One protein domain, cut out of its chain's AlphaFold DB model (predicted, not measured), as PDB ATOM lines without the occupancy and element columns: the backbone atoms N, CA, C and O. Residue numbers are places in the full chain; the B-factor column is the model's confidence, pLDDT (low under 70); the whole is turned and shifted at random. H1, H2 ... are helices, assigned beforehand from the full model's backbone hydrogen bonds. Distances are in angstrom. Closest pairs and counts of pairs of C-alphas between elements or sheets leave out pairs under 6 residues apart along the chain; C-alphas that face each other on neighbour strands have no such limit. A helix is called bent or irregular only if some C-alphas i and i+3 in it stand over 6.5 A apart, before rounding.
ATOM      1  N   MET A  70     179.135 163.534 184.748       84.69
ATOM      2  CA  MET A  70     180.544 163.186 184.918       84.69
ATOM      3  C   MET A  70     180.971 163.325 186.383       84.69
ATOM      4  O   MET A  70     181.267 164.418 186.853       84.69
ATOM      5  N   LYS A  71     180.979 162.213 187.119       85.75
ATOM      6  CA  LYS A  71     181.291 162.172 188.556       85.75
ATOM      7  C   LYS A  71     182.776 161.957 188.837       85.75
ATOM      8  O   LYS A  71     183.474 161.307 188.061       85.75
ATOM      9  N   SER A  72     183.240 162.478 189.970       83.31
ATOM     10  CA  SER A  72     184.598 162.261 190.459       83.31
ATOM     11  C   SER A  72     184.812 160.783 190.830       83.31
ATOM     12  O   SER A  72     183.936 160.180 191.458       83.31
ATOM     13  N   PRO A  73     185.975 160.186 190.496       80.69
ATOM     14  CA  PRO A  73     186.329 158.831 190.925       80.69
ATOM     15  C   PRO A  73     186.411 158.683 192.449       80.69
ATOM     16  O   PRO A  73     186.103 157.618 192.979       80.69
ATOM     17  N   ASN A  74     186.806 159.755 193.141       79.94
ATOM     18  CA  ASN A  74     187.032 159.750 194.585       79.94
ATOM     19  C   ASN A  74     185.750 160.040 195.378       79.94
ATOM     20  O   ASN A  74     185.609 159.572 196.503       79.94
ATOM     21  N   ASP A  75     184.814 160.796 194.799       80.06
ATOM     22  CA  ASP A  75     183.544 161.144 195.438       80.06
ATOM     23  C   ASP A  75     182.405 161.180 194.409       80.06
ATOM     24  O   ASP A  75     182.282 162.099 193.599       80.06
ATOM     25  N   ARG A  76     181.509 160.190 194.481       79.62
ATOM     26  CA  ARG A  76     180.338 160.089 193.592       79.62
ATOM     27  C   ARG A  76     179.293 161.189 193.828       79.62
ATOM     28  O   ARG A  76     178.346 161.289 193.038       79.62
ATOM     29  N   SER A  77     179.427 161.974 194.898       77.50
ATOM     30  CA  SER A  77     178.602 163.152 195.183       77.50
ATOM     31  C   SER A  77     179.131 164.434 194.530       77.50
ATOM     32  O   SER A  77     178.458 165.454 194.585       77.50
ATOM     33  N   VAL A  78     180.322 164.410 193.920       83.69
ATOM     34  CA  VAL A  78     180.919 165.567 193.234       83.69
ATOM     35  C   VAL A  78     180.960 165.280 191.740       83.69
ATOM     36  O   VAL A  78     181.556 164.295 191.303       83.69
ATOM     37  N   SER A  79     180.323 166.135 190.944       89.38
ATOM     38  CA  SER A  79     180.422 166.096 189.480       89.38
ATOM     39  C   SER A  79     181.434 167.108 188.948       89.38
ATOM     40  O   SER A  79     181.865 168.010 189.665       89.38
ATOM     41  N   LEU A  80     181.798 166.997 187.672       89.00
ATOM     42  CA  LEU A  80     182.634 167.980 186.989       89.00
ATOM     43  C   LEU A  80     182.014 169.380 187.080       89.00
ATOM     44  O   LEU A  80     182.733 170.355 187.273       89.00
ATOM     45  N   LEU A  81     180.681 169.472 187.024       91.38
ATOM     46  CA  LEU A  81     179.970 170.733 187.207       91.38
ATOM     47  C   LEU A  81     180.227 171.358 188.585       91.38
ATOM     48  O   LEU A  81     180.378 172.572 188.658       91.38
ATOM     49  N   HIS A  82     180.346 170.552 189.647       91.44
ATOM     50  CA  HIS A  82     180.711 171.037 190.984       91.44
ATOM     51  C   HIS A  82     182.140 171.575 191.027       91.44
ATOM     52  O   HIS A  82     182.391 172.609 191.635       91.44
ATOM     53  N   LEU A  83     183.083 170.907 190.360       90.50
ATOM     54  CA  LEU A  83     184.464 171.389 190.293       90.50
ATOM     55  C   LEU A  83     184.550 172.708 189.517       90.50
ATOM     56  O   LEU A  83     185.198 173.651 189.961       90.50
ATOM     57  N   ILE A  84     183.860 172.794 188.379       91.69
ATOM     58  CA  ILE A  84     183.815 174.008 187.560       91.69
ATOM     59  C   ILE A  84     183.134 175.150 188.324       91.69
ATOM     60  O   ILE A  84     183.652 176.265 188.333       91.69
ATOM     61  N   SER A  85     182.010 174.892 188.999       91.62
ATOM     62  CA  SER A  85     181.279 175.924 189.741       91.62
ATOM     63  C   SER A  85     182.063 176.446 190.947       91.62
ATOM     64  O   SER A  85     182.067 177.654 191.197       91.62
ATOM     65  N   GLU A  86     182.795 175.580 191.654       91.44
ATOM     66  CA  GLU A  86     183.709 175.990 192.723       91.44
ATOM     67  C   GLU A  86     184.827 176.889 192.181       91.44
ATOM     68  O   GLU A  86     185.089 177.960 192.729       91.44
ATOM     69  N   GLN A  87     185.456 176.492 191.074       91.44
ATOM     70  CA  GLN A  87     186.560 177.245 190.479       91.44
ATOM     71  C   GLN A  87     186.104 178.597 189.932       91.44
ATOM     72  O   GLN A  87     186.772 179.608 190.158       91.44
ATOM     73  N   ILE A  88     184.930 178.649 189.299       92.50
ATOM     74  CA  ILE A  88     184.304 179.905 188.883       92.50
ATOM     75  C   ILE A  88     184.012 180.782 190.102       92.50
ATOM     76  O   ILE A  88     184.364 181.955 190.093       92.50
ATOM     77  N   SER A  89     183.460 180.229 191.182       89.62
ATOM     78  CA  SER A  89     183.157 181.009 192.391       89.62
ATOM     79  C   SER A  89     184.412 181.590 193.054       89.62
ATOM     80  O   SER A  89     184.367 182.691 193.597       89.62
ATOM     81  N   GLN A  90     185.542 180.877 192.999       89.44
ATOM     82  CA  GLN A  90     186.807 181.320 193.593       89.44
ATOM     83  C   GLN A  90     187.579 182.317 192.719       89.44
ATOM     84  O   GLN A  90     188.186 183.249 193.246       89.44
ATOM     85  N   LYS A  91     187.614 182.109 191.397       90.88
ATOM     86  CA  LYS A  91     188.443 182.899 190.466       90.88
ATOM     87  C   LYS A  91     187.668 183.996 189.742       90.88
ATOM     88  O   LYS A  91     188.248 185.022 189.402       90.88
ATOM     89  N   PHE A  92     186.375 183.782 189.515       91.25
ATOM     90  CA  PHE A  92     185.512 184.639 188.705       91.25
ATOM     91  C   PHE A  92     184.122 184.813 189.351       91.25
ATOM     92  O   PHE A  92     183.109 184.418 188.764       91.25
ATOM     93  N   PRO A  93     184.033 185.413 190.554       88.56
ATOM     94  CA  PRO A  93     182.778 185.531 191.302       88.56
ATOM     95  C   PRO A  93     181.672 186.282 190.540       88.56
ATOM     96  O   PRO A  93     180.489 186.026 190.756       88.56
ATOM     97  N   GLN A  94     182.036 187.175 189.616       88.88
ATOM     98  CA  GLN A  94     181.100 187.875 188.737       88.88
ATOM     99  C   GLN A  94     180.314 186.923 187.829       88.88
ATOM    100  O   GLN A  94     179.136 187.157 187.578       88.88
ATOM    101  N   LEU A  95     180.931 185.821 187.389       90.44
ATOM    102  CA  LEU A  95     180.299 184.890 186.459       90.44
ATOM    103  C   LEU A  95     179.209 184.068 187.134       90.44
ATOM    104  O   LEU A  95     178.288 183.647 186.457       90.44
ATOM    105  N   VAL A  96     179.239 183.889 188.458       87.88
ATOM    106  CA  VAL A  96     178.217 183.119 189.194       87.88
ATOM    107  C   VAL A  96     176.800 183.667 188.951       87.88
ATOM    108  O   VAL A  96     175.824 182.919 188.990       87.88
ATOM    109  N   LYS A  97     176.679 184.961 188.628       88.94
ATOM    110  CA  LYS A  97     175.404 185.640 188.363       88.94
ATOM    111  C   LYS A  97     174.906 185.525 186.918       88.94
ATOM    112  O   LYS A  97     173.851 186.077 186.617       88.94
ATOM    113  N   PHE A  98     175.570 184.763 186.039       91.31
ATOM    114  CA  PHE A  98     175.139 184.605 184.638       91.31
ATOM    115  C   PHE A  98     173.682 184.120 184.510       91.31
ATOM    116  O   PHE A  98     173.006 184.423 183.530       91.31
ATOM    117  N   SER A  99     173.173 183.390 185.509       89.88
ATOM    118  CA  SER A  99     171.779 182.928 185.540       89.88
ATOM    119  C   SER A  99     170.750 184.064 185.425       89.88
ATOM    120  O   SER A  99     169.682 183.861 184.853       89.88
ATOM    121  N   GLU A 100     171.084 185.281 185.870       89.19
ATOM    122  CA  GLU A 100     170.226 186.463 185.719       89.19
ATOM    123  C   GLU A 100     170.101 186.909 184.252       89.19
ATOM    124  O   GLU A 100     169.046 187.407 183.851       89.19
ATOM    125  N   GLN A 101     171.142 186.684 183.439       89.00
ATOM    126  CA  GLN A 101     171.145 186.974 181.998       89.00
ATOM    127  C   GLN A 101     170.268 185.980 181.220       89.00
ATOM    128  O   GLN A 101     169.710 186.323 180.183       89.00
ATOM    129  N   LEU A 102     170.088 184.762 181.743       90.19
ATOM    130  CA  LEU A 102     169.326 183.685 181.101       90.19
ATOM    131  C   LEU A 102     167.894 183.533 181.641       90.19
ATOM    132  O   LEU A 102     167.175 182.639 181.205       90.19
ATOM    133  N   SER A 187     161.779 175.521 172.172       91.56
ATOM    134  CA  SER A 187     161.526 174.722 173.368       91.56
ATOM    135  C   SER A 187     162.721 173.851 173.756       91.56
ATOM    136  O   SER A 187     163.176 173.902 174.898       91.56
ATOM    137  N   SER A 188     163.293 173.095 172.815       91.12
ATOM    138  CA  SER A 188     164.400 172.174 173.093       91.12
ATOM    139  C   SER A 188     165.740 172.884 173.299       91.12
ATOM    140  O   SER A 188     166.561 172.417 174.096       91.12
ATOM    141  N   PHE A 189     165.964 174.007 172.615       92.94
ATOM    142  CA  PHE A 189     167.159 174.834 172.763       92.94
ATOM    143  C   PHE A 189     167.182 175.537 174.129       92.94
ATOM    144  O   PHE A 189     168.110 175.344 174.919       92.94
ATOM    145  N   PHE A 190     166.126 176.285 174.464       94.06
ATOM    146  CA  PHE A 190     166.046 177.007 175.734       94.06
ATOM    147  C   PHE A 190     165.884 176.071 176.936       94.06
ATOM    148  O   PHE A 190     166.415 176.377 178.005       94.06
ATOM    149  N   SER A 191     165.242 174.905 176.778       93.25
ATOM    150  CA  SER A 191     165.175 173.894 177.848       93.25
ATOM    151  C   SER A 191     166.560 173.397 178.259       93.25
ATOM    152  O   SER A 191     166.825 173.278 179.452       93.25
ATOM    153  N   ARG A 192     167.468 173.160 177.301       92.75
ATOM    154  CA  ARG A 192     168.851 172.746 177.599       92.75
ATOM    155  C   ARG A 192     169.614 173.819 178.371       92.75
ATOM    156  O   ARG A 192     170.229 173.523 179.394       92.75
ATOM    157  N   LEU A 193     169.519 175.077 177.941       92.94
ATOM    158  CA  LEU A 193     170.153 176.205 178.640       92.94
ATOM    159  C   LEU A 193     169.599 176.392 180.058       92.94
ATOM    160  O   LEU A 193     170.347 176.617 181.012       92.94
ATOM    161  N   THR A 194     168.287 176.250 180.204       92.62
ATOM    162  CA  THR A 194     167.585 176.340 181.485       92.62
ATOM    163  C   THR A 194     167.996 175.207 182.427       92.62
ATOM    164  O   THR A 194     168.302 175.447 183.596       92.62
ATOM    165  N   ALA A 195     168.047 173.971 181.924       92.75
ATOM    166  CA  ALA A 195     168.488 172.809 182.687       92.75
ATOM    167  C   ALA A 195     169.942 172.969 183.146       92.75
ATOM    168  O   ALA A 195     170.242 172.758 184.320       92.75
ATOM    169  N   PHE A 196     170.831 173.421 182.256       93.31
ATOM    170  CA  PHE A 196     172.212 173.737 182.610       93.31
ATOM    171  C   PHE A 196     172.291 174.803 183.710       93.31
ATOM    172  O   PHE A 196     172.998 174.607 184.697       93.31
ATOM    173  N   THR A 197     171.532 175.894 183.583       92.69
ATOM    174  CA  THR A 197     171.516 176.988 184.566       92.69
ATOM    175  C   THR A 197     171.077 176.492 185.945       92.69
ATOM    176  O   THR A 197     171.748 176.767 186.939       92.69
ATOM    177  N   LYS A 198     170.009 175.686 186.008       92.06
ATOM    178  CA  LYS A 198     169.524 175.071 187.255       92.06
ATOM    179  C   LYS A 198     170.554 174.116 187.854       92.06
ATOM    180  O   LYS A 198     170.849 174.196 189.042       92.06
ATOM    181  N   ASN A 199     171.152 173.254 187.034       92.56
ATOM    182  CA  ASN A 199     172.193 172.332 187.485       92.56
ATOM    183  C   ASN A 199     173.421 173.078 188.025       92.56
ATOM    184  O   ASN A 199     173.993 172.664 189.031       92.56
ATOM    185  N   PHE A 200     173.811 174.186 187.390       92.38
ATOM    186  CA  PHE A 200     174.919 175.020 187.846       92.38
ATOM    187  C   PHE A 200     174.611 175.677 189.196       92.38
ATOM    188  O   PHE A 200     175.430 175.608 190.110       92.38
ATOM    189  N   GLN A 201     173.419 176.262 189.351       92.25
ATOM    190  CA  GLN A 201     172.979 176.864 190.616       92.25
ATOM    191  C   GLN A 201     172.924 175.835 191.751       92.25
ATOM    192  O   GLN A 201     173.419 176.108 192.845       92.25
ATOM    193  N   ASN A 202     172.391 174.640 191.480       91.81
ATOM    194  CA  ASN A 202     172.378 173.541 192.444       91.81
ATOM    195  C   ASN A 202     173.803 173.152 192.851       91.81
ATOM    196  O   ASN A 202     174.095 173.071 194.040       91.81
ATOM    197  N   ALA A 203     174.718 173.015 191.886       91.38
ATOM    198  CA  ALA A 203     176.115 172.702 192.169       91.38
ATOM    199  C   ALA A 203     176.805 173.787 193.018       91.38
ATOM    200  O   ALA A 203     177.578 173.463 193.920       91.38
ATOM    201  N   CYS A 204     176.523 175.074 192.777       90.88
ATOM    202  CA  CYS A 204     176.999 176.165 193.635       90.88
ATOM    203  C   CYS A 204     176.460 176.035 195.066       90.88
ATOM    204  O   CYS A 204     177.232 176.099 196.023       90.88
ATOM    205  N   ALA A 205     175.152 175.817 195.219       91.38
ATOM    206  CA  ALA A 205     174.509 175.695 196.525       91.38
ATOM    207  C   ALA A 205     175.034 174.485 197.319       91.38
ATOM    208  O   ALA A 205     175.316 174.600 198.514       91.38
ATOM    209  N   GLU A 206     175.216 173.341 196.655       91.25
ATOM    210  CA  GLU A 206     175.795 172.133 197.247       91.25
ATOM    211  C   GLU A 206     177.247 172.355 197.688       91.25
ATOM    212  O   GLU A 206     177.621 171.964 198.798       91.25
ATOM    213  N   ASN A 207     178.060 173.034 196.874       90.12
ATOM    214  CA  ASN A 207     179.442 173.366 197.226       90.12
ATOM    215  C   ASN A 207     179.524 174.305 198.432       90.12
ATOM    216  O   ASN A 207     180.306 174.069 199.358       90.12
ATOM    217  N   GLU A 208     178.696 175.349 198.464       89.88
ATOM    218  CA  GLU A 208     178.624 176.234 199.623       89.88
ATOM    219  C   GLU A 208     178.185 175.490 200.885       89.88
ATOM    220  O   GLU A 208     178.722 175.728 201.969       89.88
ATOM    221  N   GLN A 209     177.221 174.576 200.759       90.19
ATOM    222  CA  GLN A 209     176.749 173.776 201.880       90.19
ATOM    223  C   GLN A 209     177.853 172.861 202.417       90.19
ATOM    224  O   GLN A 209     178.104 172.856 203.623       90.19
ATOM    225  N   LYS A 210     178.580 172.168 201.531       88.44
ATOM    226  CA  LYS A 210     179.740 171.345 201.903       88.44
ATOM    227  C   LYS A 210     180.804 172.167 202.630       88.44
ATOM    228  O   LYS A 210     181.307 171.726 203.664       88.44
ATOM    229  N   LYS A 211     181.098 173.380 202.151       88.69
ATOM    230  CA  LYS A 211     182.041 174.293 202.811       88.69
ATOM    231  C   LYS A 211     181.569 174.682 204.216       88.69
ATOM    232  O   LYS A 211     182.334 174.570 205.172       88.69
ATOM    233  N   ARG A 212     180.296 175.069 204.371       89.94
ATOM    234  CA  ARG A 212     179.705 175.414 205.678       89.94
ATOM    235  C   ARG A 212     179.748 174.242 206.660       89.94
ATOM    236  O   ARG A 212     180.046 174.440 207.839       89.94
ATOM    237  N   ASP A 213     179.465 173.030 206.197       89.44
ATOM    238  CA  ASP A 213     179.482 171.836 207.044       89.44
ATOM    239  C   ASP A 213     180.903 171.434 207.451       89.44
ATOM    240  O   ASP A 213     181.117 171.025 208.596       89.44
ATOM    241  N   GLN A 214     181.884 171.609 206.563       88.06
ATOM    242  CA  GLN A 214     183.293 171.394 206.880       88.06
ATOM    243  C   GLN A 214     183.785 172.389 207.939       88.06
ATOM    244  O   GLN A 214     184.324 171.974 208.966       88.06
ATOM    245  N   GLU A 215     183.489 173.682 207.778       89.88
ATOM    246  CA  GLU A 215     183.833 174.711 208.768       89.88
ATOM    247  C   GLU A 215     183.172 174.451 210.133       89.88
ATOM    248  O   GLU A 215     183.774 174.682 211.186       89.88
ATOM    249  N   ARG A 216     181.928 173.953 210.151       90.31
ATOM    250  CA  ARG A 216     181.230 173.563 211.389       90.31
ATOM    251  C   ARG A 216     181.903 172.378 212.070       90.31
ATOM    252  O   ARG A 216     182.086 172.413 213.287       90.31
ATOM    253  N   LYS A 217     182.280 171.347 211.308       90.00
ATOM    254  CA  LYS A 217     182.989 170.171 211.834       90.00
ATOM    255  C   LYS A 217     184.352 170.556 212.397       90.00
ATOM    256  O   LYS A 217     184.666 170.150 213.511       90.00
ATOM    257  N   GLU A 218     185.114 171.384 211.693       89.81
ATOM    258  CA  GLU A 218     186.420 171.869 212.153       89.81
ATOM    259  C   GLU A 218     186.298 172.703 213.429       89.81
ATOM    260  O   GLU A 218     187.024 172.466 214.394       89.81
ATOM    261  N   LYS A 219     185.322 173.620 213.503       89.94
ATOM    262  CA  LYS A 219     185.049 174.394 214.725       89.94
ATOM    263  C   LYS A 219     184.626 173.498 215.891       89.94
ATOM    264  O   LYS A 219     185.115 173.687 217.004       89.94
ATOM    265  N   ALA A 220     183.766 172.508 215.649       90.12
ATOM    266  CA  ALA A 220     183.341 171.554 216.671       90.12
ATOM    267  C   ALA A 220     184.511 170.687 217.166       90.12
ATOM    268  O   ALA A 220     184.662 170.492 218.371       90.12
ATOM    269  N   GLN A 221     185.377 170.222 216.260       88.50
ATOM    270  CA  GLN A 221     186.581 169.461 216.599       88.50
ATOM    271  C   GLN A 221     187.589 170.315 217.373       88.50
ATOM    272  O   GLN A 221     188.087 169.876 218.408       88.50
ATOM    273  N   ALA A 222     187.829 171.558 216.950       87.94
ATOM    274  CA  ALA A 222     188.697 172.493 217.660       87.94
ATOM    275  C   ALA A 222     188.159 172.816 219.066       87.94
ATOM    276  O   ALA A 222     188.924 172.864 220.031       87.94
ATOM    277  N   GLN A 223     186.841 172.984 219.216       86.75
ATOM    278  CA  GLN A 223     186.210 173.211 220.518       86.75
ATOM    279  C   GLN A 223     186.265 171.961 221.409       86.75
ATOM    280  O   GLN A 223     186.541 172.080 222.603       86.75
ATOM    281  N   ALA A 224     186.060 170.766 220.850       86.12
ATOM    282  CA  ALA A 224     186.196 169.504 221.574       86.12
ATOM    283  C   ALA A 224     187.646 169.257 222.026       86.12
ATOM    284  O   ALA A 224     187.868 168.873 223.175       86.12
ATOM    285  N   ALA A 225     188.632 169.544 221.172       84.62
ATOM    286  CA  ALA A 225     190.051 169.459 221.508       84.62
ATOM    287  C   ALA A 225     190.431 170.451 222.619       84.62
ATOM    288  O   ALA A 225     191.071 170.060 223.594       84.62
ATOM    289  N   ARG A 226     189.958 171.705 222.543       84.44
ATOM    290  CA  ARG A 226     190.146 172.701 223.614       84.44
ATOM    291  C   ARG A 226     189.493 172.277 224.931       84.44
ATOM    292  O   ARG A 226     190.117 172.418 225.974       84.44
ATOM    293  N   ARG A 227     188.276 171.716 224.906       81.38
ATOM    294  CA  ARG A 227     187.603 171.188 226.111       81.38
ATOM    295  C   ARG A 227     188.351 170.006 226.728       81.38
ATOM    296  O   ARG A 227     188.439 169.935 227.945       81.38
ATOM    297  N   ARG A 228     188.911 169.107 225.911       76.12
ATOM    298  CA  ARG A 228     189.755 168.001 226.393       76.12
ATOM    299  C   ARG A 228     191.066 168.498 227.005       76.12
ATOM    300  O   ARG A 228     191.480 167.961 228.022       76.12
ATOM    301  N   ALA A 229     191.681 169.532 226.431       74.88
ATOM    302  CA  ALA A 229     192.896 170.144 226.974       74.88
ATOM    303  C   ALA A 229     192.646 170.975 228.250       74.88
ATOM    304  O   ALA A 229     193.535 171.084 229.087       74.88
TER     305      ALA A 229
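What this domain is: This is residues 70 to 102 and 187 to 229 of the 323 residues of the protein "FH2 domain-containing protein" of Steinernema carpocapsae (UniProt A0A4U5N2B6). One very long helix, H3, is crossed near its middle by a much shorter helix, H1, and the last part of H3, residues 209 to 229, sticks out free of everything else. A second short helix, H2, turns off the end of H1 and brings Ser 99 near Thr 197 in the first half of H3, while residues 70 to 79 make a loop before H1. The printed part has 76 residues with three named helices, in the order H1, H2, H3, and no named strand; its class is all helix. It is only just loose, close to extended, with a radius of gyration of the C-alphas of 16.8 A, and it spans 62 by 28 by 19 A, a rod whose length is that of H3.

Where its parts are: The printed part begins at Met 70, with its C-alpha at (180.544, 163.186, 184.918), and residues 70 to 79 belong to no named element. H1 is residues 80 to 91, 16.4 A from first to last C-alpha, and begins at C-alpha 80 at (182.634, 167.980, 186.989). H2 is residues 93 to 100, 13.8 A long; it is irregular, with C-alphas 96 and 99 7.4 A apart. H3 is residues 187 to 229, 62.3 A long, from C-alpha 187 at (161.526, 174.722, 173.368) to C-alpha 229 at (192.896, 170.144, 226.974).

How they stand to each other: H1 touches H3, which meets it with residues 199 to 207 alone; their closest C-alphas, those of His 82 and Ala 203, are 5.0 A apart. Their lines are only just about perpendicular, at 71 degrees. With residues 85 to 89 alone, H1 also touches H2, where the closest C-alphas, those of Ser 89 and Val 96, are 6.3 A apart. H1 and H2 run opposite ways at a steep tilt of 59 degrees. H2 is close to but not clearly touching H3, with the closest C-alphas, those of Ser 99 and Thr 197, 6.0 A apart. These two run opposite ways at a steep tilt of 43 degrees. In H1 and H3 every O i to N i+4 pair is within hydrogen-bond range; in H2 0 of 4 are, beside 4 of 5 O i to N i+3 pairs.

The domain as a whole: The C-alphas farthest apart, those of Ser 187 and Ala 229, are 62.3 A apart. Without residues 209 to 229 the body has 55 residues and spans 36 by 25 by 14 A. Residues 103 to 186 are not printed, and C-alphas 102 and 187 are 14.2 A apart across this cut, which lies in the link from H2 to H3. The link from H1 to H2 is tight, with 1 residue, Phe 92. The mean pLDDT of the printed part is 88.9, and no printed residue is under 70.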